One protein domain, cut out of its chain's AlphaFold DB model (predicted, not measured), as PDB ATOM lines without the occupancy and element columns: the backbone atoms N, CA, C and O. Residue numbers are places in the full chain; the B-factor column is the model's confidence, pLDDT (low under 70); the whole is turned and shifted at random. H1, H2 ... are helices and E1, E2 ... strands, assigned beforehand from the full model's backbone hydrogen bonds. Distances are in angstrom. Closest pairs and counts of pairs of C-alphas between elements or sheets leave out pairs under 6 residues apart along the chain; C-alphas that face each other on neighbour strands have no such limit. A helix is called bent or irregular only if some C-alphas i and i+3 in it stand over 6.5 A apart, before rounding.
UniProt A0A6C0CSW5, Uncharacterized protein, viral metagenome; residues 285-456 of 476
ATOM      1  N   LYS A 285      18.131 -41.158  41.996       87.19
ATOM      2  CA  LYS A 285      17.619 -42.408  41.445       87.19
ATOM      3  C   LYS A 285      16.165 -42.510  41.863       87.19
ATOM      4  O   LYS A 285      15.870 -42.443  43.049       87.19
ATOM      5  N   TYR A 286      15.261 -42.611  40.903       93.19
ATOM      6  CA  TYR A 286      13.828 -42.736  41.139       93.19
ATOM      7  C   TYR A 286      13.363 -44.101  40.661       93.19
ATOM      8  O   TYR A 286      13.685 -44.502  39.540       93.19
ATOM      9  N   LEU A 287      12.601 -44.798  41.498       95.50
ATOM     10  CA  LEU A 287      11.836 -45.968  41.087       95.50
ATOM     11  C   LEU A 287      10.377 -45.542  40.956       95.50
ATOM     12  O   LEU A 287       9.744 -45.199  41.950       95.50
ATOM     13  N   ILE A 288       9.855 -45.545  39.735       95.19
ATOM     14  CA  ILE A 288       8.477 -45.161  39.433       95.19
ATOM     15  C   ILE A 288       7.654 -46.438  39.313       95.19
ATOM     16  O   ILE A 288       7.923 -47.262  38.436       95.19
ATOM     17  N   VAL A 289       6.663 -46.592  40.188       94.12
ATOM     18  CA  VAL A 289       5.895 -47.836  40.328       94.12
ATOM     19  C   VAL A 289       4.440 -47.603  39.934       94.12
ATOM     20  O   VAL A 289       3.735 -46.812  40.563       94.12
ATOM     21  N   GLY A 290       3.997 -48.303  38.889       90.75
ATOM     22  CA  GLY A 290       2.592 -48.415  38.493       90.75
ATOM     23  C   GLY A 290       1.907 -49.642  39.103       90.75
ATOM     24  O   GLY A 290       2.510 -50.401  39.854       90.75
ATOM     25  N   SER A 291       0.628 -49.853  38.790       86.81
ATOM     26  CA  SER A 291      -0.217 -50.870  39.433       86.81
ATOM     27  C   SER A 291      -0.510 -52.107  38.570       86.81
ATOM     28  O   SER A 291      -1.586 -52.696  38.703       86.81
ATOM     29  N   ALA A 292       0.388 -52.500  37.660       86.00
ATOM     30  CA  ALA A 292       0.222 -53.731  36.880       86.00
ATOM     31  C   ALA A 292       0.057 -54.977  37.785       86.00
ATOM     32  O   ALA A 292       0.556 -54.982  38.914       86.00
ATOM     33  N   PRO A 293      -0.605 -56.052  37.313       84.62
ATOM     34  CA  PRO A 293      -0.938 -57.218  38.139       84.62
ATOM     35  C   PRO A 293       0.255 -57.890  38.825       84.62
ATOM     36  O   PRO A 293       0.138 -58.358  39.954       84.62
ATOM     37  N   TYR A 294       1.414 -57.904  38.167       87.12
ATOM     38  CA  TYR A 294       2.614 -58.585  38.654       87.12
ATOM     39  C   TYR A 294       3.380 -57.798  39.736       87.12
ATOM     40  O   TYR A 294       4.361 -58.301  40.282       87.12
ATOM     41  N   ILE A 295       2.968 -56.564  40.048       90.25
ATOM     42  CA  ILE A 295       3.787 -55.642  40.844       90.25
ATOM     43  C   ILE A 295       4.009 -56.102  42.270       90.25
ATOM     44  O   ILE A 295       5.105 -55.913  42.782       90.25
ATOM     45  N   LYS A 296       3.022 -56.750  42.890       89.50
ATOM     46  CA  LYS A 296       3.173 -57.260  44.256       89.50
ATOM     47  C   LYS A 296       4.340 -58.250  44.357       89.50
ATOM     48  O   LYS A 296       5.241 -58.055  45.163       89.50
ATOM     49  N   VAL A 297       4.364 -59.236  43.459       90.44
ATOM     50  CA  VAL A 297       5.431 -60.249  43.383       90.44
ATOM     51  C   VAL A 297       6.777 -59.599  43.060       90.44
ATOM     52  O   VAL A 297       7.802 -59.934  43.648       90.44
ATOM     53  N   TRP A 298       6.784 -58.635  42.138       92.44
ATOM     54  CA  TRP A 298       8.010 -57.938  41.768       92.44
ATOM     55  C   TRP A 298       8.575 -57.106  42.932       92.44
ATOM     56  O   TRP A 298       9.784 -57.107  43.158       92.44
ATOM     57  N   VAL A 299       7.717 -56.427  43.700       93.50
ATOM     58  CA  VAL A 299       8.112 -55.636  44.874       93.50
ATOM     59  C   VAL A 299       8.728 -56.525  45.947       93.50
ATOM     60  O   VAL A 299       9.816 -56.206  46.421       93.50
ATOM     61  N   GLU A 300       8.083 -57.648  46.272       91.94
ATOM     62  CA  GLU A 300       8.589 -58.626  47.246       91.94
ATOM     63  C   GLU A 300      10.002 -59.113  46.884       91.94
ATOM     64  O   GLU A 300      10.848 -59.285  47.758       91.94
ATOM     65  N   LYS A 301      10.282 -59.277  45.588       92.19
ATOM     66  CA  LYS A 301      11.568 -59.780  45.094       92.19
ATOM     67  C   LYS A 301      12.657 -58.708  44.958       92.19
ATOM     68  O   LYS A 301      13.832 -59.020  45.139       92.19
ATOM     69  N   HIS A 302      12.309 -57.470  44.598       92.19
ATOM     70  CA  HIS A 302      13.296 -56.493  44.110       92.19
ATOM     71  C   HIS A 302      13.363 -55.180  44.882       92.19
ATOM     72  O   HIS A 302      14.393 -54.503  44.805       92.19
ATOM     73  N   LEU A 303      12.310 -54.784  45.605       92.69
ATOM     74  CA  LEU A 303      12.229 -53.439  46.181       92.69
ATOM     75  C   LEU A 303      13.385 -53.148  47.145       92.69
ATOM     76  O   LEU A 303      13.934 -52.048  47.103       92.69
ATOM     77  N   GLN A 304      13.795 -54.132  47.951       88.69
ATOM     78  CA  GLN A 304      14.866 -53.947  48.932       88.69
ATOM     79  C   GLN A 304      16.173 -53.487  48.280       88.69
ATOM     80  O   GLN A 304      16.793 -52.542  48.750       88.69
ATOM     81  N   TRP A 305      16.539 -54.053  47.125       89.69
ATOM     82  CA  TRP A 305      17.736 -53.629  46.401       89.69
ATOM     83  C   TRP A 305      17.674 -52.149  46.008       89.69
ATOM     84  O   TRP A 305      18.681 -51.448  46.073       89.69
ATOM     85  N   PHE A 306      16.502 -51.653  45.600       88.25
ATOM     86  CA  PHE A 306      16.330 -50.239  45.267       88.25
ATOM     87  C   PHE A 306      16.469 -49.349  46.502       88.25
ATOM     88  O   PHE A 306      17.113 -48.306  46.407       88.25
ATOM     89  N   VAL A 307      15.918 -49.771  47.641       84.88
ATOM     90  CA  VAL A 307      16.052 -49.070  48.928       84.88
ATOM     91  C   VAL A 307      17.519 -49.018  49.363       84.88
ATOM     92  O   VAL A 307      18.039 -47.931  49.605       84.88
ATOM     93  N   ASP A 308      18.219 -50.154  49.342       80.44
ATOM     94  CA  ASP A 308      19.644 -50.264  49.692       80.44
ATOM     95  C   ASP A 308      20.542 -49.440  48.757       80.44
ATOM     96  O   ASP A 308      21.620 -48.984  49.133       80.44
ATOM     97  N   ASN A 309      20.087 -49.229  47.520       75.56
ATOM     98  CA  ASN A 309      20.740 -48.383  46.531       75.56
ATOM     99  C   ASN A 309      20.149 -46.968  46.487       75.56
ATOM    100  O   ASN A 309      20.300 -46.293  45.468       75.56
ATOM    101  N   GLU A 310      19.506 -46.496  47.554       83.25
ATOM    102  CA  GLU A 310      19.070 -45.105  47.735       83.25
ATOM    103  C   GLU A 310      18.138 -44.585  46.623       83.25
ATOM    104  O   GLU A 310      18.179 -43.410  46.240       83.25
ATOM    105  N   TYR A 311      17.301 -45.454  46.049       88.81
ATOM    106  CA  TYR A 311      16.253 -45.007  45.139       88.81
ATOM    107  C   TYR A 311      15.110 -44.359  45.917       88.81
ATOM    108  O   TYR A 311      14.576 -44.903  46.877       88.81
ATOM    109  N   LYS A 312      14.663 -43.212  45.419       91.62
ATOM    110  CA  LYS A 312      13.430 -42.546  45.827       91.62
ATOM    111  C   LYS A 312      12.251 -43.266  45.183       91.62
ATOM    112  O   LYS A 312      12.088 -43.215  43.959       91.62
ATOM    113  N   ILE A 313      11.446 -43.946  45.990       95.12
ATOM    114  CA  ILE A 313      10.329 -44.754  45.496       95.12
ATOM    115  C   ILE A 313       9.095 -43.871  45.318       95.12
ATOM    116  O   ILE A 313       8.628 -43.236  46.265       95.12
ATOM    117  N   ILE A 314       8.583 -43.828  44.089       94.50
ATOM    118  CA  ILE A 314       7.426 -43.031  43.687       94.50
ATOM    119  C   ILE A 314       6.344 -43.969  43.146       94.50
ATOM    120  O   ILE A 314       6.266 -44.202  41.934       94.50
ATOM    121  N   PRO A 315       5.497 -44.534  44.020       92.75
ATOM    122  CA  PRO A 315       4.253 -45.121  43.565       92.75
ATOM    123  C   PRO A 315       3.308 -44.030  43.054       92.75
ATOM    124  O   PRO A 315       3.184 -42.952  43.645       92.75
ATOM    125  N   PHE A 316       2.581 -44.326  41.984       88.50
ATOM    126  CA  PHE A 316       1.501 -43.465  41.511       88.50
ATOM    127  C   PHE A 316       0.167 -44.202  41.454       88.50
ATOM    128  O   PHE A 316       0.104 -45.429  41.326       88.50
ATOM    129  N   ASN A 317      -0.919 -43.432  41.547       84.75
ATOM    130  CA  ASN A 317      -2.273 -43.964  41.671       84.75
ATOM    131  C   ASN A 317      -2.325 -45.017  42.792       84.75
ATOM    132  O   ASN A 317      -1.707 -44.812  43.831       84.75
ATOM    133  N   ASN A 318      -2.995 -46.150  42.597       85.38
ATOM    134  CA  ASN A 318      -3.098 -47.180  43.619       85.38
ATOM    135  C   ASN A 318      -1.791 -47.962  43.847       85.38
ATOM    136  O   ASN A 318      -1.771 -48.810  44.720       85.38
ATOM    137  N   ALA A 319      -0.682 -47.735  43.135       88.94
ATOM    138  CA  ALA A 319       0.539 -48.529  43.348       88.94
ATOM    139  C   ALA A 319       1.107 -48.443  44.780       88.94
ATOM    140  O   ALA A 319       1.840 -49.333  45.201       88.94
ATOM    141  N   TRP A 320       0.737 -47.408  45.542       89.19
ATOM    142  CA  TRP A 320       1.242 -47.171  46.894       89.19
ATOM    143  C   TRP A 320       0.964 -48.325  47.857       89.19
ATOM    144  O   TRP A 320       1.808 -48.596  48.699       89.19
ATOM    145  N   SER A 321      -0.158 -49.043  47.723       87.81
ATOM    146  CA  SER A 321      -0.483 -50.111  48.686       87.81
ATOM    147  C   SER A 321       0.375 -51.370  48.522       87.81
ATOM    148  O   SER A 321       0.396 -52.215  49.411       87.81
ATOM    149  N   ALA A 322       1.102 -51.497  47.405       89.56
ATOM    150  CA  ALA A 322       2.063 -52.578  47.221       89.56
ATOM    151  C   ALA A 322       3.422 -52.278  47.873       89.56
ATOM    152  O   ALA A 322       4.258 -53.172  47.926       89.56
ATOM    153  N   ILE A 323       3.669 -51.046  48.332       91.81
ATOM    154  CA  ILE A 323       4.970 -50.593  48.835       91.81
ATOM    155  C   ILE A 323       4.883 -50.378  50.356       91.81
ATOM    156  O   ILE A 323       3.967 -49.684  50.802       91.81
ATOM    157  N   PRO A 324       5.827 -50.909  51.163       90.19
ATOM    158  CA  PRO A 324       5.930 -50.566  52.578       90.19
ATOM    159  C   PRO A 324       6.062 -49.053  52.762       90.19
ATOM    160  O   PRO A 324       6.824 -48.392  52.052       90.19
ATOM    161  N   MET A 325       5.295 -48.493  53.689       85.75
ATOM    162  CA  MET A 325       5.086 -47.048  53.802       85.75
ATOM    163  C   MET A 325       6.378 -46.278  54.065       85.75
ATOM    164  O   MET A 325       6.599 -45.221  53.482       85.75
ATOM    165  N   GLU A 326       7.238 -46.835  54.907       84.56
ATOM    166  CA  GLU A 326       8.552 -46.314  55.270       84.56
ATOM    167  C   GLU A 326       9.488 -46.140  54.065       84.56
ATOM    168  O   GLU A 326      10.402 -45.321  54.111       84.56
ATOM    169  N   ASN A 327       9.224 -46.857  52.970       89.44
ATOM    170  CA  ASN A 327      10.015 -46.801  51.744       89.44
ATOM    171  C   ASN A 327       9.436 -45.827  50.706       89.44
ATOM    172  O   ASN A 327      10.075 -45.572  49.684       89.44
ATOM    173  N   ILE A 328       8.235 -45.279  50.924       91.56
ATOM    174  CA  ILE A 328       7.597 -44.350  49.984       91.56
ATOM    175  C   ILE A 328       8.205 -42.958  50.152       91.56
ATOM    176  O   ILE A 328       8.019 -42.292  51.168       91.56
ATOM    177  N   TYR A 329       8.882 -42.479  49.108       88.94
ATOM    178  CA  TYR A 329       9.432 -41.124  49.078       88.94
ATOM    179  C   TYR A 329       8.352 -40.081  48.767       88.94
ATOM    180  O   TYR A 329       8.218 -39.074  49.462       88.94
ATOM    181  N   GLU A 330       7.574 -40.319  47.710       90.38
ATOM    182  CA  GLU A 330       6.459 -39.471  47.287       90.38
ATOM    183  C   GLU A 330       5.335 -40.336  46.730       90.38
ATOM    184  O   GLU A 330       5.581 -41.207  45.900       90.38
ATOM    185  N   TRP A 331       4.090 -40.048  47.104       89.50
ATOM    186  CA  TRP A 331       2.925 -40.664  46.477       89.50
ATOM    187  C   TRP A 331       2.262 -39.698  45.495       89.50
ATOM    188  O   TRP A 331       1.873 -38.583  45.853       89.50
ATOM    189  N   HIS A 332       2.132 -40.119  44.235       88.00
ATOM    190  CA  HIS A 332       1.543 -39.310  43.166       88.00
ATOM    191  C   HIS A 332       0.090 -39.729  42.929       88.00
ATOM    192  O   HIS A 332      -0.181 -40.744  42.280       88.00
ATOM    193  N   LYS A 333      -0.858 -38.950  43.459       80.38
ATOM    194  CA  LYS A 333      -2.293 -39.274  43.432       80.38
ATOM    195  C   LYS A 333      -3.037 -38.600  42.263       80.38
ATOM    196  O   LYS A 333      -2.654 -37.498  41.852       80.38
ATOM    197  N   PRO A 334      -4.093 -39.236  41.717       73.25
ATOM    198  CA  PRO A 334      -4.909 -38.657  40.651       73.25
ATOM    199  C   PRO A 334      -5.813 -37.525  41.174       73.25
ATOM    200  O   PRO A 334      -6.158 -37.480  42.354       73.25
ATOM    201  N   ASN A 335      -6.211 -36.604  40.290       64.81
ATOM    202  CA  ASN A 335      -7.032 -35.432  40.648       64.81
ATOM    203  C   ASN A 335      -8.477 -35.783  41.011       64.81
ATOM    204  O   ASN A 335      -9.141 -35.047  41.734       64.81
ATOM    205  N   ASP A 336      -8.974 -36.888  40.473       61.09
ATOM    206  CA  ASP A 336     -10.325 -37.411  40.632       61.09
ATOM    207  C   ASP A 336     -10.407 -38.495  41.718       61.09
ATOM    208  O   ASP A 336     -11.346 -39.293  41.723       61.09
ATOM    209  N   SER A 337      -9.472 -38.485  42.683       56.56
ATOM    210  CA  SER A 337      -9.374 -39.464  43.781       56.56
ATOM    211  C   SER A 337     -10.678 -39.679  44.560       56.56
ATOM    212  O   SER A 337     -10.863 -40.725  45.170       56.56
ATOM    213  N   ASN A 338     -11.599 -38.711  44.516       56.38
ATOM    214  CA  ASN A 338     -12.877 -38.748  45.228       56.38
ATOM    215  C   ASN A 338     -14.043 -39.300  44.385       56.38
ATOM    216  O   ASN A 338     -15.172 -39.326  44.869       56.38
ATOM    217  N   LYS A 339     -13.820 -39.694  43.122       54.22
ATOM    218  CA  LYS A 339     -14.896 -40.109  42.200       54.22
ATOM    219  C   LYS A 339     -14.773 -41.554  41.709       54.22
ATOM    220  O   LYS A 339     -15.807 -42.202  41.529       54.22
ATOM    221  N   HIS A 340     -13.564 -42.101  41.530       54.34
ATOM    222  CA  HIS A 340     -13.381 -43.413  40.885       54.34
ATOM    223  C   HIS A 340     -12.234 -44.250  41.475       54.34
ATOM    224  O   HIS A 340     -11.072 -43.895  41.314       54.34
ATOM    225  N   GLY A 341     -12.558 -45.393  42.103       60.66
ATOM    226  CA  GLY A 341     -11.679 -46.576  42.246       60.66
ATOM    227  C   GLY A 341     -10.310 -46.396  42.911       60.66
ATOM    228  O   GLY A 341      -9.505 -47.326  42.896       60.66
ATOM    229  N   THR A 342     -10.034 -45.214  43.455       69.75
ATOM    230  CA  THR A 342      -8.759 -44.850  44.062       69.75
ATOM    231  C   THR A 342      -8.780 -45.300  45.514       69.75
ATOM    232  O   THR A 342      -9.700 -44.961  46.255       69.75
ATOM    233  N   LEU A 343      -7.780 -46.077  45.920       73.12
ATOM    234  CA  LEU A 343      -7.613 -46.456  47.313       73.12
ATOM    235  C   LEU A 343      -7.131 -45.243  48.093       73.12
ATOM    236  O   LEU A 343      -6.094 -44.653  47.777       73.12
ATOM    237  N   ILE A 344      -7.904 -44.887  49.114       73.75
ATOM    238  CA  ILE A 344      -7.586 -43.791  50.014       73.75
ATOM    239  C   ILE A 344      -6.837 -44.394  51.209       73.75
ATOM    240  O   ILE A 344      -7.403 -45.246  51.897       73.75
ATOM    241  N   PRO A 345      -5.573 -44.007  51.452       75.50
ATOM    242  CA  PRO A 345      -4.864 -44.421  52.656       75.50
ATOM    243  C   PRO A 345      -5.601 -43.925  53.904       75.50
ATOM    244  O   PRO A 345      -6.279 -42.898  53.864       75.50
ATOM    245  N   SER A 346      -5.461 -44.632  55.030       77.81
ATOM    246  CA  SER A 346      -6.029 -44.153  56.294       77.81
ATOM    247  C   SER A 346      -5.458 -42.776  56.657       77.81
ATOM    248  O   SER A 346      -4.392 -42.383  56.177       77.81
ATOM    249  N   LYS A 347      -6.160 -42.023  57.510       74.12
ATOM    250  CA  LYS A 347      -5.760 -40.657  57.885       74.12
ATOM    251  C   LYS A 347      -4.317 -40.590  58.408       74.12
ATOM    252  O   LYS A 347      -3.555 -39.729  57.986       74.12
ATOM    253  N   GLU A 348      -3.928 -41.558  59.234       70.06
ATOM    254  CA  GLU A 348      -2.570 -41.680  59.775       70.06
ATOM    255  C   GLU A 348      -1.512 -41.904  58.679       70.06
ATOM    256  O   GLU A 348      -0.428 -41.325  58.714       70.06
ATOM    257  N   ILE A 349      -1.838 -42.722  57.676       69.19
ATOM    258  CA  ILE A 349      -0.967 -43.012  56.531       69.19
ATOM    259  C   ILE A 349      -0.846 -41.774  55.634       69.19
ATOM    260  O   ILE A 349       0.239 -41.429  55.167       69.19
ATOM    261  N   HIS A 350      -1.958 -41.075  55.420       73.12
ATOM    262  CA  HIS A 350      -2.015 -39.867  54.606       73.12
ATOM    263  C   HIS A 350      -1.179 -38.718  55.201       73.12
ATOM    264  O   HIS A 350      -0.598 -37.942  54.448       73.12
ATOM    265  N   GLU A 351      -1.092 -38.600  56.527       73.69
ATOM    266  CA  GLU A 351      -0.308 -37.556  57.213       73.69
ATOM    267  C   GLU A 351       1.211 -37.809  57.175       73.69
ATOM    268  O   GLU A 351       1.990 -36.858  57.243       73.69
ATOM    269  N   LYS A 352       1.644 -39.067  57.014       70.25
ATOM    270  CA  LYS A 352       3.067 -39.458  56.981       70.25
ATOM    271  C   LYS A 352       3.678 -39.475  55.573       70.25
ATOM    272  O   LYS A 352       4.894 -39.585  55.443       70.25
ATOM    273  N   MET A 353       2.869 -39.354  54.518       76.50
ATOM    274  CA  MET A 353       3.337 -39.364  53.128       76.50
ATOM    275  C   MET A 353       3.459 -37.958  52.540       76.50
ATOM    276  O   MET A 353       2.562 -37.125  52.669       76.50
ATOM    277  N   LYS A 354       4.519 -37.719  51.759       81.94
ATOM    278  CA  LYS A 354       4.565 -36.564  50.856       81.94
ATOM    279  C   LYS A 354       3.677 -36.840  49.641       81.94
ATOM    280  O   LYS A 354       3.986 -37.706  48.823       81.94
ATOM    281  N   ILE A 355       2.580 -36.097  49.517       80.75
ATOM    282  CA  ILE A 355       1.560 -36.327  48.488       80.75
ATOM    283  C   ILE A 355       1.656 -35.272  47.392       80.75
ATOM    284  O   ILE A 355       1.512 -34.075  47.642       80.75
ATOM    285  N   ILE A 356       1.825 -35.732  46.155       80.44
ATOM    286  CA  ILE A 356       1.777 -34.898  44.957       80.44
ATOM    287  C   ILE A 356       0.449 -35.143  44.253       80.44
ATOM    288  O   ILE A 356       0.142 -36.257  43.831       80.44
ATOM    289  N   THR A 357      -0.344 -34.082  44.124       73.81
ATOM    290  CA  THR A 357      -1.582 -34.105  43.339       73.81
ATOM    291  C   THR A 357      -1.314 -33.375  42.037       73.81
ATOM    292  O   THR A 357      -0.921 -32.207  42.049       73.81
ATOM    293  N   HIS A 358      -1.518 -34.037  40.904       69.12
ATOM    294  CA  HIS A 358      -1.252 -33.458  39.585       69.12
ATOM    295  C   HIS A 358      -2.386 -32.521  39.132       69.12
ATOM    296  O   HIS A 358      -2.878 -32.642  38.010       69.12
ATOM    297  N   ILE A 359      -2.836 -31.596  39.993       53.00
ATOM    298  CA  ILE A 359      -3.967 -30.683  39.735       53.00
ATOM    299  C   ILE A 359      -3.582 -29.755  38.596       53.00
ATOM    300  O   ILE A 359      -2.732 -28.900  38.795       53.00
ATOM    301  N   GLN A 360      -4.172 -29.937  37.407       48.91
ATOM    302  CA  GLN A 360      -4.115 -29.012  36.257       48.91
ATOM    303  C   GLN A 360      -2.725 -28.416  35.898       48.91
ATOM    304  O   GLN A 360      -2.628 -27.500  35.082       48.91
ATOM    305  N   ASN A 361      -1.624 -28.986  36.400       45.72
ATOM    306  CA  ASN A 361      -0.252 -28.508  36.199       45.72
ATOM    307  C   ASN A 361       0.286 -28.814  34.799       45.72
ATOM    308  O   ASN A 361       1.369 -28.353  34.446       45.72
ATOM    309  N   LEU A 362      -0.508 -29.489  33.958       49.38
ATOM    310  CA  LEU A 362      -0.288 -29.542  32.515       49.38
ATOM    311  C   LEU A 362       0.011 -28.147  31.959       49.38
ATOM    312  O   LEU A 362       0.900 -28.039  31.125       49.38
ATOM    313  N   HIS A 363      -0.629 -27.079  32.466       48.19
ATOM    314  CA  HIS A 363      -0.362 -25.693  32.057       48.19
ATOM    315  C   HIS A 363       1.117 -25.281  32.119       48.19
ATOM    316  O   HIS A 363       1.590 -24.653  31.171       48.19
ATOM    317  N   ASN A 364       1.861 -25.710  33.139       48.22
ATOM    318  CA  ASN A 364       3.288 -25.399  33.281       48.22
ATOM    319  C   ASN A 364       4.170 -26.215  32.315       48.22
ATOM    320  O   ASN A 364       5.289 -25.814  31.993       48.22
ATOM    321  N   PHE A 365       3.647 -27.326  31.786       55.31
ATOM    322  CA  PHE A 365       4.352 -28.266  30.901       55.31
ATOM    323  C   PHE A 365       3.837 -28.235  29.453       55.31
ATOM    324  O   PHE A 365       4.371 -28.930  28.588       55.31
ATOM    325  N   LYS A 366       2.849 -27.375  29.150       54.78
ATOM    326  CA  LYS A 366       2.180 -27.227  27.838       54.78
ATOM    327  C   LYS A 366       3.126 -26.960  26.665       54.78
ATOM    328  O   LYS A 366       2.708 -27.137  25.526       54.78
ATOM    329  N   HIS A 367       4.348 -26.500  26.929       59.12
ATOM    330  CA  HIS A 367       5.373 -26.243  25.915       59.12
ATOM    331  C   HIS A 367       6.245 -27.475  25.595       59.12
ATOM    332  O   HIS A 367       6.901 -27.493  24.558       59.12
ATOM    333  N   LEU A 368       6.263 -28.491  26.468       57.47
ATOM    334  CA  LEU A 368       7.034 -29.734  26.301       57.47
ATOM    335  C   LEU A 368       6.177 -30.894  25.783       57.47
ATOM    336  O   LEU A 368       6.701 -31.801  25.137       57.47
ATOM    337  N   VAL A 369       4.872 -30.839  26.058       59.72
ATOM    338  CA  VAL A 369       3.864 -31.797  25.593       59.72
ATOM    339  C   VAL A 369       3.415 -31.423  24.182       59.72
ATOM    340  O   VAL A 369       3.178 -30.248  23.884       59.72
ATOM    341  N   HIS A 370       3.265 -32.407  23.296       57.75
ATOM    342  CA  HIS A 370       2.788 -32.150  21.940       57.75
ATOM    343  C   HIS A 370       1.365 -31.542  21.956       57.75
ATOM    344  O   HIS A 370       0.501 -31.958  22.731       57.75
ATOM    345  N   ASN A 371       1.117 -30.528  21.109       47.91
ATOM    346  CA  ASN A 371      -0.002 -29.568  21.222       47.91
ATOM    347  C   ASN A 371      -1.415 -30.179  21.348       47.91
ATOM    348  O   ASN A 371      -2.310 -29.510  21.865       47.91
ATOM    349  N   LYS A 372      -1.625 -31.428  20.915       51.19
ATOM    350  CA  LYS A 372      -2.934 -32.099  20.870       51.19
ATOM    351  C   LYS A 372      -3.395 -32.693  22.218       51.19
ATOM    352  O   LYS A 372      -4.558 -33.058  22.340       51.19
ATOM    353  N   HIS A 373      -2.539 -32.748  23.247       57.03
ATOM    354  CA  HIS A 373      -2.817 -33.519  24.481       57.03
ATOM    355  C   HIS A 373      -2.721 -32.712  25.784       57.03
ATOM    356  O   HIS A 373      -2.587 -33.262  26.873       57.03
ATOM    357  N   LYS A 374      -2.872 -31.385  25.690       51.44
ATOM    358  CA  LYS A 374      -2.812 -30.440  26.821       51.44
ATOM    359  C   LYS A 374      -3.886 -30.651  27.905       51.44
ATOM    360  O   LYS A 374      -3.771 -30.038  28.965       51.44
ATOM    361  N   ASN A 375      -4.890 -31.497  27.645       49.16
ATOM    362  CA  ASN A 375      -6.072 -31.693  28.492       49.16
ATOM    363  C   ASN A 375      -6.277 -33.153  28.969       49.16
ATOM    364  O   ASN A 375      -7.178 -33.393  29.768       49.16
ATOM    365  N   SER A 376      -5.478 -34.130  28.510       54.78
ATOM    366  CA  SER A 376      -5.608 -35.539  28.927       54.78
ATOM    367  C   SER A 376      -4.318 -36.341  28.700       54.78
ATOM    368  O   SER A 376      -3.965 -36.640  27.561       54.78
ATOM    369  N   SER A 377      -3.649 -36.736  29.781       65.50
ATOM    370  CA  SER A 377      -2.421 -37.546  29.792       65.50
ATOM    371  C   SER A 377      -2.574 -38.755  30.723       65.50
ATOM    372  O   SER A 377      -3.433 -38.770  31.606       65.50
ATOM    373  N   THR A 378      -1.753 -39.784  30.512       76.06
ATOM    374  CA  THR A 378      -1.567 -40.893  31.468       76.06
ATOM    375  C   THR A 378      -0.834 -40.398  32.724       76.06
ATOM    376  O   THR A 378      -0.044 -39.447  32.658       76.06
ATOM    377  N   MET A 379      -1.086 -41.038  33.872       80.62
ATOM    378  CA  MET A 379      -0.411 -40.708  35.131       80.62
ATOM    379  C   MET A 379       1.100 -40.939  35.047       80.62
ATOM    380  O   MET A 379       1.851 -40.114  35.568       80.62
ATOM    381  N   LEU A 380       1.554 -41.966  34.321       85.56
ATOM    382  CA  LEU A 380       2.977 -42.171  34.046       85.56
ATOM    383  C   LEU A 380       3.621 -40.931  33.407       85.56
ATOM    384  O   LEU A 380       4.655 -40.461  33.878       85.56
ATOM    385  N   PHE A 381       3.010 -40.360  32.365       84.00
ATOM    386  CA  PHE A 381       3.568 -39.167  31.713       84.00
ATOM    387  C   PHE A 381       3.566 -37.963  32.650       84.00
ATOM    388  O   PHE A 381       4.545 -37.223  32.671       84.00
ATOM    389  N   ASN A 382       2.526 -37.790  33.469       81.31
ATOM    390  CA  ASN A 382       2.495 -36.712  34.461       81.31
ATOM    391  C   ASN A 382       3.651 -36.819  35.453       81.31
ATOM    392  O   ASN A 382       4.312 -35.820  35.719       81.31
ATOM    393  N   VAL A 383       3.938 -38.027  35.945       86.31
ATOM    394  CA  VAL A 383       5.065 -38.281  36.850       86.31
ATOM    395  C   VAL A 383       6.392 -37.980  36.143       86.31
ATOM    396  O   VAL A 383       7.217 -37.250  36.687       86.31
ATOM    397  N   LEU A 384       6.596 -38.470  34.917       87.38
ATOM    398  CA  LEU A 384       7.843 -38.257  34.165       87.38
ATOM    399  C   LEU A 384       8.081 -36.778  33.830       87.38
ATOM    400  O   LEU A 384       9.185 -36.264  34.022       87.38
ATOM    401  N   TYR A 385       7.044 -36.060  33.395       82.75
ATOM    402  CA  TYR A 385       7.135 -34.621  33.158       82.75
ATOM    403  C   TYR A 385       7.349 -33.842  34.453       82.75
ATOM    404  O   TYR A 385       8.219 -32.975  34.487       82.75
ATOM    405  N   TYR A 386       6.638 -34.192  35.529       81.75
ATOM    406  CA  TYR A 386       6.849 -33.604  36.849       81.75
ATOM    407  C   TYR A 386       8.298 -33.767  37.309       81.75
ATOM    408  O   TYR A 386       8.880 -32.809  37.818       81.75
ATOM    409  N   LEU A 387       8.894 -34.949  37.115       82.31
ATOM    410  CA  LEU A 387      10.284 -35.189  37.485       82.31
ATOM    411  C   LEU A 387      11.241 -34.335  36.653       82.31
ATOM    412  O   LEU A 387      12.174 -33.784  37.221       82.31
ATOM    413  N   LEU A 388      11.013 -34.172  35.349       76.56
ATOM    414  CA  LEU A 388      11.846 -33.303  34.506       76.56
ATOM    415  C   LEU A 388      11.783 -31.824  34.896       76.56
ATOM    416  O   LEU A 388      12.727 -31.081  34.630       76.56
ATOM    417  N   THR A 389      10.664 -31.377  35.458       69.81
ATOM    418  CA  THR A 389      10.425 -29.952  35.712       69.81
ATOM    419  C   THR A 389      10.689 -29.542  37.148       69.81
ATOM    420  O   THR A 389      11.100 -28.410  37.387       69.81
ATOM    421  N   ASN A 390      10.435 -30.441  38.100       66.06
ATOM    422  CA  ASN A 390      10.642 -30.197  39.525       66.06
ATOM    423  C   ASN A 390      11.993 -30.719  40.015       66.06
ATOM    424  O   ASN A 390      12.435 -30.312  41.085       66.06
ATOM    425  N   ASN A 391      12.682 -31.559  39.232       53.34
ATOM    426  CA  ASN A 391      14.094 -31.838  39.465       53.34
ATOM    427  C   ASN A 391      14.950 -30.977  38.543       53.34
ATOM    428  O   ASN A 391      14.785 -30.964  37.326       53.34
ATOM    429  N   ILE A 392      15.884 -30.252  39.148       43.94
ATOM    430  CA  ILE A 392      16.756 -29.303  38.451       43.94
ATOM    431  C   ILE A 392      18.105 -29.973  38.059       43.94
ATOM    432  O   ILE A 392      18.885 -29.403  37.285       43.94
ATOM    433  N   ASP A 393      18.334 -31.219  38.508       52.56
ATOM    434  CA  ASP A 393      19.575 -32.007  38.376       52.56
ATOM    435  C   ASP A 393      19.453 -33.207  37.400       52.56
ATOM    436  O   ASP A 393      18.361 -33.540  36.945       52.56
ATOM    437  N   GLN A 394      20.578 -33.870  37.076       69.69
ATOM    438  CA  GLN A 394      20.608 -35.149  36.336       69.69
ATOM    439  C   GLN A 394      20.094 -36.293  37.226       69.69
ATOM    440  O   GLN A 394      20.424 -36.345  38.412       69.69
ATOM    441  N   PHE A 395      19.298 -37.212  36.674       76.81
ATOM    442  CA  PHE A 395      18.728 -38.326  37.439       76.81
ATOM    443  C   PHE A 395      18.495 -39.586  36.593       76.81
ATOM    444  O   PHE A 395      18.412 -39.515  35.365       76.81
ATOM    445  N   THR A 396      18.378 -40.745  37.248       86.00
ATOM    446  CA  THR A 396      17.847 -41.986  36.658       86.00
ATOM    447  C   THR A 396      16.401 -42.132  37.088       86.00
ATOM    448  O   THR A 396      16.114 -42.140  38.281       86.00
ATOM    449  N   ALA A 397      15.501 -42.332  36.134       92.25
ATOM    450  CA  ALA A 397      14.176 -42.881  36.384       92.25
ATOM    451  C   ALA A 397      14.150 -44.341  35.931       92.25
ATOM    452  O   ALA A 397      14.403 -44.636  34.769       92.25
ATOM    453  N   THR A 398      13.844 -45.257  36.837       94.12
ATOM    454  CA  THR A 398      13.597 -46.663  36.510       94.12
ATOM    455  C   THR A 398      12.111 -46.929  36.664       94.12
ATOM    456  O   THR A 398      11.526 -46.579  37.685       94.12
ATOM    457  N   ILE A 399      11.490 -47.482  35.626       94.06
ATOM    458  CA  ILE A 399      10.037 -47.607  35.513       94.06
ATOM    459  C   ILE A 399       9.635 -49.073  35.626       94.06
ATOM    460  O   ILE A 399      10.251 -49.935  34.995       94.06
ATOM    461  N   ILE A 400       8.584 -49.340  36.399       93.38
ATOM    462  CA  ILE A 400       7.990 -50.667  36.559       93.38
ATOM    463  C   ILE A 400       6.469 -50.564  36.742       93.38
ATOM    464  O   ILE A 400       5.947 -49.543  37.192       93.38
ATOM    465  N   GLY A 401       5.718 -51.604  36.384       89.25
ATOM    466  CA  GLY A 401       4.281 -51.680  36.685       89.25
ATOM    467  C   GLY A 401       3.372 -50.844  35.799       89.25
ATOM    468  O   GLY A 401       2.197 -50.668  36.114       89.25
ATOM    469  N   CYS A 402       3.912 -50.321  34.705       84.94
ATOM    470  CA  CYS A 402       3.210 -49.503  33.723       84.94
ATOM    471  C   CYS A 402       3.765 -49.769  32.318       84.94
ATOM    472  O   CYS A 402       4.034 -48.863  31.539       84.94
ATOM    473  N   ASP A 403       3.915 -51.054  31.996       77.00
ATOM    474  CA  ASP A 403       4.409 -51.544  30.702       77.00
ATOM    475  C   ASP A 403       3.495 -51.239  29.516       77.00
ATOM    476  O   ASP A 403       3.846 -51.533  28.372       77.00
ATOM    477  N   MET A 404       2.315 -50.673  29.789       73.12
ATOM    478  CA  MET A 404       1.282 -50.372  28.806       73.12
ATOM    479  C   MET A 404       0.874 -51.623  28.008       73.12
ATOM    480  O   MET A 404       0.538 -51.536  26.834       73.12
ATOM    481  N   ILE A 405       0.908 -52.801  28.633       71.75
ATOM    482  CA  ILE A 405       0.373 -54.050  28.085       71.75
ATOM    483  C   ILE A 405      -0.524 -54.649  29.153       71.75
ATOM    484  O   ILE A 405      -0.074 -54.986  30.244       71.75
ATOM    485  N   TYR A 406      -1.807 -54.734  28.828       72.06
ATOM    486  CA  TYR A 406      -2.842 -55.208  29.730       72.06
ATOM    487  C   TYR A 406      -3.748 -56.171  28.976       72.06
ATOM    488  O   TYR A 406      -4.099 -55.904  27.825       72.06
ATOM    489  N   LYS A 407      -4.151 -57.273  29.611       70.19
ATOM    490  CA  LYS A 407      -4.979 -58.297  28.954       70.19
ATOM    491  C   LYS A 407      -6.445 -57.874  28.833       70.19
ATOM    492  O   LYS A 407      -7.129 -58.303  27.911       70.19
ATOM    493  N   LYS A 408      -6.935 -57.051  29.766       70.00
ATOM    494  CA  LYS A 408      -8.311 -56.519  29.797       70.00
ATOM    495  C   LYS A 408      -8.390 -55.188  30.552       70.00
ATOM    496  O   LYS A 408      -7.467 -54.826  31.278       70.00
ATOM    497  N   ASN A 409      -9.498 -54.460  30.413       67.50
ATOM    498  CA  ASN A 409      -9.764 -53.279  31.243       67.50
ATOM    499  C   ASN A 409      -9.828 -53.668  32.734       67.50
ATOM    500  O   ASN A 409     -10.484 -54.643  33.091       67.50
ATOM    501  N   GLY A 410      -9.155 -52.899  33.591       69.56
ATOM    502  CA  GLY A 410      -9.061 -53.147  35.033       69.56
ATOM    503  C   GLY A 410      -8.002 -54.177  35.447       69.56
ATOM    504  O   GLY A 410      -7.932 -54.527  36.625       69.56
ATOM    505  N   ASP A 411      -7.178 -54.652  34.506       74.06
ATOM    506  CA  ASP A 411      -6.043 -55.554  34.725       74.06
ATOM    507  C   ASP A 411      -4.920 -54.849  35.504       74.06
ATOM    508  O   ASP A 411      -3.920 -54.360  34.979       74.06
ATOM    509  N   THR A 412      -5.144 -54.764  36.805       74.38
ATOM    510  CA  THR A 412      -4.259 -54.207  37.823       74.38
ATOM    511  C   THR A 412      -4.114 -55.243  38.928       74.38
ATOM    512  O   THR A 412      -4.920 -56.169  39.008       74.38
ATOM    513  N   PHE A 413      -3.156 -55.098  39.846       75.81
ATOM    514  CA  PHE A 413      -3.074 -56.050  40.967       75.81
ATOM    515  C   PHE A 413      -4.309 -56.022  41.885       75.81
ATOM    516  O   PHE A 413      -4.476 -56.914  42.708       75.81
ATOM    517  N   TYR A 414      -5.213 -55.057  41.699       72.06
ATOM    518  CA  TYR A 414      -6.501 -54.939  42.381       72.06
ATOM    519  C   TYR A 414      -7.681 -55.510  41.608       72.06
ATOM    520  O   TYR A 414      -8.816 -55.354  42.051       72.06
ATOM    521  N   SER A 415      -7.458 -56.145  40.459       71.56
ATOM    522  CA  SER A 415      -8.538 -56.694  39.632       71.56
ATOM    523  C   SER A 415      -9.409 -57.721  40.367       71.56
ATOM    524  O   SER A 415     -10.512 -58.013  39.923       71.56
ATOM    525  N   HIS A 416      -8.904 -58.290  41.467       70.69
ATOM    526  CA  HIS A 416      -9.595 -59.262  42.311       70.69
ATOM    527  C   HIS A 416     -10.443 -58.624  43.427       70.69
ATOM    528  O   HIS A 416     -11.238 -59.322  44.052       70.69
ATOM    529  N   LEU A 417     -10.286 -57.325  43.708       69.25
ATOM    530  CA  LEU A 417     -11.048 -56.655  44.763       69.25
ATOM    531  C   LEU A 417     -12.448 -56.275  44.242       69.25
ATOM    532  O   LEU A 417     -12.530 -55.496  43.291       69.25
ATOM    533  N   PRO A 418     -13.548 -56.718  44.887       58.22
ATOM    534  CA  PRO A 418     -14.920 -56.498  44.403       58.22
ATOM    535  C   PRO A 418     -15.316 -55.021  44.214       58.22
ATOM    536  O   PRO A 418     -16.214 -54.708  43.441       58.22
ATOM    537  N   ILE A 419     -14.646 -54.108  44.927       57.69
ATOM    538  CA  ILE A 419     -14.926 -52.659  44.954       57.69
ATOM    539  C   ILE A 419     -13.969 -51.885  44.020       57.69
ATOM    540  O   ILE A 419     -14.133 -50.683  43.792       57.69
ATOM    541  N   SER A 420     -12.955 -52.547  43.451       60.03
ATOM    542  CA  SER A 420     -11.947 -51.883  42.623       60.03
ATOM    543  C   SER A 420     -12.535 -51.429  41.287       60.03
ATOM    544  O   SER A 420     -12.753 -52.215  40.371       60.03
ATOM    545  N   LYS A 421     -12.729 -50.113  41.155       62.50
ATOM    546  CA  LYS A 421     -12.940 -49.433  39.865       62.50
ATOM    547  C   LYS A 421     -11.613 -48.964  39.258       62.50
ATOM    548  O   LYS A 421     -11.596 -47.986  38.510       62.50
ATOM    549  N   ALA A 422     -10.493 -49.589  39.642       64.38
ATOM    550  CA  ALA A 422      -9.186 -49.237  39.112       64.38
ATOM    551  C   ALA A 422      -9.199 -49.439  37.595       64.38
ATOM    552  O   ALA A 422      -9.528 -50.512  37.095       64.38
ATOM    553  N   SER A 423      -8.867 -48.384  36.864       63.16
ATOM    554  CA  SER A 423      -8.667 -48.456  35.424       63.16
ATOM    555  C   SER A 423      -7.184 -48.621  35.139       63.16
ATOM    556  O   SER A 423      -6.327 -48.140  35.885       63.16
ATOM    557  N   ASN A 424      -6.880 -49.317  34.050       65.06
ATOM    558  CA  ASN A 424      -5.522 -49.363  33.537       65.06
ATOM    559  C   ASN A 424      -5.123 -47.937  33.148       65.06
ATOM    560  O   ASN A 424      -5.953 -47.179  32.636       65.06
ATOM    561  N   ASP A 425      -3.856 -47.584  33.345       63.75
ATOM    562  CA  ASP A 425      -3.319 -46.338  32.800       63.75
ATOM    563  C   ASP A 425      -3.532 -46.360  31.265       63.75
ATOM    564  O   ASP A 425      -3.328 -47.406  30.635       63.75
ATOM    565  N   PRO A 426      -4.074 -45.298  30.637       55.31
ATOM    566  CA  PRO A 426      -4.821 -45.461  29.403       55.31
ATOM    567  C   PRO A 426      -3.907 -45.750  28.213       55.31
ATOM    568  O   PRO A 426      -3.170 -44.884  27.750       55.31
ATOM    569  N   ILE A 427      -4.101 -46.930  27.627       52.94
ATOM    570  CA  ILE A 427      -3.989 -47.139  26.174       52.94
ATOM    571  C   ILE A 427      -5.276 -46.658  25.478       52.94
ATOM    572  O   ILE A 427      -5.259 -46.321  24.306       52.94
ATOM    573  N   ASN A 428      -6.388 -46.490  26.203       52.69
ATOM    574  CA  ASN A 428      -7.686 -46.159  25.595       52.69
ATOM    575  C   ASN A 428      -7.812 -44.696  25.115       52.69
ATOM    576  O   ASN A 428      -8.842 -44.329  24.558       52.69
ATOM    577  N   LYS A 429      -6.802 -43.844  25.351       60.12
ATOM    578  CA  LYS A 429      -6.792 -42.419  24.951       60.12
ATOM    579  C   LYS A 429      -5.751 -42.085  23.874       60.12
ATOM    580  O   LYS A 429      -5.730 -40.949  23.410       60.12
ATOM    581  N   PHE A 430      -4.899 -43.042  23.502       68.69
ATOM    582  CA  PHE A 430      -3.825 -42.861  22.528       68.69
ATOM    583  C   PHE A 430      -3.893 -43.965  21.479       68.69
ATOM    584  O   PHE A 430      -3.968 -45.143  21.818       68.69
ATOM    585  N   THR A 431      -3.785 -43.601  20.206       77.75
ATOM    586  CA  THR A 431      -3.412 -44.580  19.175       77.75
ATOM    587  C   THR A 431      -1.981 -45.075  19.412       77.75
ATOM    588  O   THR A 431      -1.168 -44.386  20.035       77.75
ATOM    589  N   ASP A 432      -1.618 -46.237  18.864       78.19
ATOM    590  CA  ASP A 432      -0.256 -46.780  19.005       78.19
ATOM    591  C   ASP A 432       0.826 -45.813  18.512       78.19
ATOM    592  O   ASP A 432       1.893 -45.687  19.119       78.19
ATOM    593  N   LYS A 433       0.520 -45.080  17.437       82.00
ATOM    594  CA  LYS A 433       1.387 -44.041  16.883       82.00
ATOM    595  C   LYS A 433       1.550 -42.866  17.848       82.00
ATOM    596  O   LYS A 433       2.667 -42.391  18.036       82.00
ATOM    597  N   GLU A 434       0.462 -42.398  18.460       79.00
ATOM    598  CA  GLU A 434       0.505 -41.293  19.425       79.00
ATOM    599  C   GLU A 434       1.274 -41.690  20.690       79.00
ATOM    600  O   GLU A 434       2.137 -40.931  21.132       79.00
ATOM    601  N   LEU A 435       1.058 -42.904  21.208       80.25
ATOM    602  CA  LEU A 435       1.809 -43.410  22.357       80.25
ATOM    603  C   LEU A 435       3.309 -43.518  22.046       80.25
ATOM    604  O   LEU A 435       4.141 -43.068  22.834       80.25
ATOM    605  N   SER A 436       3.664 -44.078  20.885       83.88
ATOM    606  CA  SER A 436       5.063 -44.214  20.462       83.88
ATOM    607  C   SER A 436       5.755 -42.856  20.318       83.88
ATOM    608  O   SER A 436       6.892 -42.688  20.763       83.88
ATOM    609  N   ASN A 437       5.070 -41.872  19.732       84.75
ATOM    610  CA  ASN A 437       5.604 -40.521  19.575       84.75
ATOM    611  C   ASN A 437       5.858 -39.844  20.926       84.75
ATOM    612  O   ASN A 437       6.898 -39.208  21.100       84.75
ATOM    613  N   GLU A 438       4.945 -40.000  21.880       83.56
ATOM    614  CA  GLU A 438       5.080 -39.379  23.197       83.56
ATOM    615  C   GLU A 438       6.208 -40.021  24.020       83.56
ATOM    616  O   GLU A 438       7.033 -39.308  24.592       83.56
ATOM    617  N   LEU A 439       6.336 -41.352  23.993       87.06
ATOM    618  CA  LEU A 439       7.449 -42.064  24.638       87.06
ATOM    619  C   LEU A 439       8.809 -41.643  24.054       87.06
ATOM    620  O   LEU A 439       9.749 -41.367  24.802       87.06
ATOM    621  N   LYS A 440       8.906 -41.491  22.725       87.94
ATOM    622  CA  LYS A 440      10.108 -40.950  22.059       87.94
ATOM    623  C   LYS A 440      10.386 -39.497  22.445       87.94
ATOM    624  O   LYS A 440      11.545 -39.105  22.584       87.94
ATOM    625  N   ASN A 441       9.348 -38.677  22.614       85.62
ATOM    626  CA  ASN A 441       9.512 -37.295  23.058       85.62
ATOM    627  C   ASN A 441      10.093 -37.234  24.476       85.62
ATOM    628  O   ASN A 441      11.046 -36.488  24.704       85.62
ATOM    629  N   ILE A 442       9.573 -38.051  25.394       86.81
ATOM    630  CA  ILE A 442      10.096 -38.173  26.759       86.81
ATOM    631  C   ILE A 442      11.558 -38.622  26.727       86.81
ATOM    632  O   ILE A 442      12.403 -37.959  27.324       86.81
ATOM    633  N   GLU A 443      11.890 -39.671  25.973       87.44
ATOM    634  CA  GLU A 443      13.272 -40.146  25.834       87.44
ATOM    635  C   GLU A 443      14.214 -39.032  25.351       87.44
ATOM    636  O   GLU A 443      15.279 -38.794  25.928       87.44
ATOM    637  N   ARG A 444      13.799 -38.289  24.319       86.69
ATOM    638  CA  ARG A 444      14.546 -37.149  23.777       86.69
ATOM    639  C   ARG A 444      14.738 -36.047  24.820       86.69
ATOM    640  O   ARG A 444      15.820 -35.463  24.886       86.69
ATOM    641  N   LEU A 445      13.715 -35.741  25.617       80.81
ATOM    642  CA  LEU A 445      13.793 -34.741  26.683       80.81
ATOM    643  C   LEU A 445      14.726 -35.194  27.811       80.81
ATOM    644  O   LEU A 445      15.588 -34.418  28.217       80.81
ATOM    645  N   TYR A 446      14.640 -36.451  28.247       85.94
ATOM    646  CA  TYR A 446      15.563 -37.025  29.230       85.94
ATOM    647  C   TYR A 446      17.010 -36.969  28.724       85.94
ATOM    648  O   TYR A 446      17.869 -36.414  29.411       85.94
ATOM    649  N   LYS A 447      17.275 -37.393  27.479       79.00
ATOM    650  CA  LYS A 447      18.604 -37.285  26.845       79.00
ATOM    651  C   LYS A 447      19.103 -35.840  26.780       79.00
ATOM    652  O   LYS A 447      20.244 -35.566  27.151       79.00
ATOM    653  N   LYS A 448      18.249 -34.894  26.369       76.88
ATOM    654  CA  LYS A 448      18.574 -33.454  26.322       76.88
ATOM    655  C   LYS A 448      18.974 -32.904  27.697       76.88
ATOM    656  O   LYS A 448      19.812 -32.009  27.771       76.88
ATOM    657  N   HIS A 449      18.380 -33.424  28.766       72.25
ATOM    658  CA  HIS A 449      18.675 -33.036  30.146       72.25
ATOM    659  C   HIS A 449      19.760 -33.910  30.805       72.25
ATOM    660  O   HIS A 449      20.073 -33.704  31.975       72.25
ATOM    661  N   SER A 450      20.381 -34.824  30.047       76.75
ATOM    662  CA  SER A 450      21.365 -35.800  30.536       76.75
ATOM    663  C   SER A 450      20.833 -36.688  31.672       76.75
ATOM    664  O   SER A 450      21.582 -37.080  32.563       76.75
ATOM    665  N   CYS A 451      19.539 -36.996  31.639       80.88
ATOM    666  CA  CYS A 451      18.887 -37.960  32.515       80.88
ATOM    667  C   CYS A 451      18.794 -39.328  31.830       80.88
ATOM    668  O   CYS A 451      18.735 -39.420  30.601       80.88
ATOM    669  N   ILE A 452      18.740 -40.386  32.634       84.81
ATOM    670  CA  ILE A 452      18.596 -41.772  32.178       84.81
ATOM    671  C   ILE A 452      17.177 -42.238  32.498       84.81
ATOM    672  O   ILE A 452      16.636 -41.929  33.561       84.81
ATOM    673  N   ILE A 453      16.572 -42.985  31.582       90.69
ATOM    674  CA  ILE A 453      15.271 -43.622  31.769       90.69
ATOM    675  C   ILE A 453      15.418 -45.105  31.434       90.69
ATOM    676  O   ILE A 453      15.901 -45.446  30.360       90.69
ATOM    677  N   ASN A 454      15.050 -45.972  32.373       91.81
ATOM    678  CA  ASN A 454      15.194 -47.419  32.258       91.81
ATOM    679  C   ASN A 454      13.846 -48.111  32.447       91.81
ATOM    680  O   ASN A 454      12.958 -47.612  33.144       91.81
ATOM    681  N   ASN A 455      13.742 -49.312  31.896       91.62
ATOM    682  CA  ASN A 455      12.616 -50.212  32.064       91.62
ATOM    683  C   ASN A 455      13.025 -51.426  32.911       91.62
ATOM    684  O   ASN A 455      13.858 -52.226  32.485       91.62
ATOM    685  N   ALA A 456      12.438 -51.583  34.095       91.88
ATOM    686  CA  ALA A 456      12.718 -52.708  34.989       91.88
ATOM    687  C   ALA A 456      11.769 -53.902  34.817       91.88
ATOM    688  O   ALA A 456      11.854 -54.860  35.585       91.88
TER     689      ALA A 456
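AT A GLANCE: This is residues 285 to 456 of the 476 residues of an uncharacterized protein of viral metagenome (UniProt A0A6C0CSW5). A twisted sheet of four parallel strands, in the order E2, E1, E5, E6, stands in the middle, with H1 over one face and H5 over the other; H6 runs the same way as H5 and only grazes the sheet. A small second sheet, the parallel pair E3 and E4, lies near the last residue of E2, with H3 and H4 far out, and residues 405 to 430 of a long link loop beyond the last residues of E1, E2 and E5. The printed part has 172 residues with six named helices and six named strands, along the chain E1 H1 E2 H2 E3 H3 E4 H4 H5 E5 H6 E6. The class is mixed, helices and strands, though under half of the residues, 85 of 172, are in named elements. The whole is compact, with a radius of gyration of the C-alphas of 15.5 A, and rounded, spanning 38 by 35 by 29 A.

HOW THE PARTS SIT: In the larger sheet, E1, residues 285 to 289, is an inner strand and the parallel neighbour of E2, residues 311 to 315, an edge strand; N 312 and O 285 are 2.8 A apart, within hydrogen-bond range. E1 is also parallel to E5, residues 395 to 400, with N 286 and O 396 at 2.8 A, and E5 to the other edge strand, E6, residues 452 to 455, with N 397 and O 452 at 2.8 A. The sheet is twisted, its C-alphas lying up to 4.1 A off the best plane. H1, residues 295 to 308, is over E2 and E1 at a height over the sheet of 9.3 A, and runs along the strands, at 13 degrees to E1 on the local plane. E1, H1 and E2 form a strand-helix-strand unit, two parallel neighbour strands with a helix between, and its crossover is right-handed. H2, residues 317 to 322, only grazes the sheet; with 3 pairs of C-alphas within 8 A it only just touches H1, by residues 295 to 299 of H1 alone, about perpendicular at 79 degrees, the closest C-alphas being those of Lys 296 and Ala 322, 5.7 A apart. H1 and H2 are irregular: C-alphas 301 and 304 are 7.7 A apart, and C-alphas 317 and 320 are 7.1 A apart. In the smaller sheet, E3, residues 331 to 333, and E4, residues 355 to 357, are parallel, with N 356 and O 331 at 2.9 A; the closest C-alphas of E2 and E3 are those of Pro 315 and Trp 331, 5.5 A apart. H3, residues 347 to 352, touches no helix; E3, H3 and E4 form a second right-handed unit. H5, residues 379 to 390, is over E1 and E5 at a height of 9.6 A, on the opposite face from H1. H4, residues 362 to 365, only just touches H5, with 3 pairs of C-alphas within 8 A, the closest being Phe 365 and Tyr 385, 7.3 A. H6, residues 432 to 448, only just touches H5, with 3 such pairs, by its residues 442 to 446 alone, at a shallow tilt of 20 degrees, the same way; the closest C-alphas, of Leu 388 and Tyr 446, are 7.5 A apart. E5, H6 and E6 form a third right-handed unit. Every O i to N i+4 pair is within hydrogen-bond range in H5 and H6, against 7 of 10 in H1, 1 of 2 in H3 and 0 of 2 in H2, where 2 of 3 O i to N i+3 pairs are; H4 is too short for such a pair.

IN THESE COORDINATES: E1 begins at C-alpha 285, (17.619, -42.408, 41.445), and measures 13.0 A. H1 is 18.9 A long, E2 12.1 A, H5 15.9 A and E5 16.4 A. H6, the longest helix, runs 24.2 A from C-alpha 432 at (-0.256, -46.780, 19.005). E6 ends at C-alpha 455, (12.616, -50.212, 32.064).

THE WHOLE: The C-alphas farthest apart, of Pro 418 and Lys 448, are 44.5 A apart. The printed part has no cut. The links E3 to H3, H4 to H5 and E5 to H6 are long, the last with 31 residues. The mean pLDDT of the printed part is 76.3, and 51 residues are under 70, among them 335 to 342, 358 to 377 and 417 to 430.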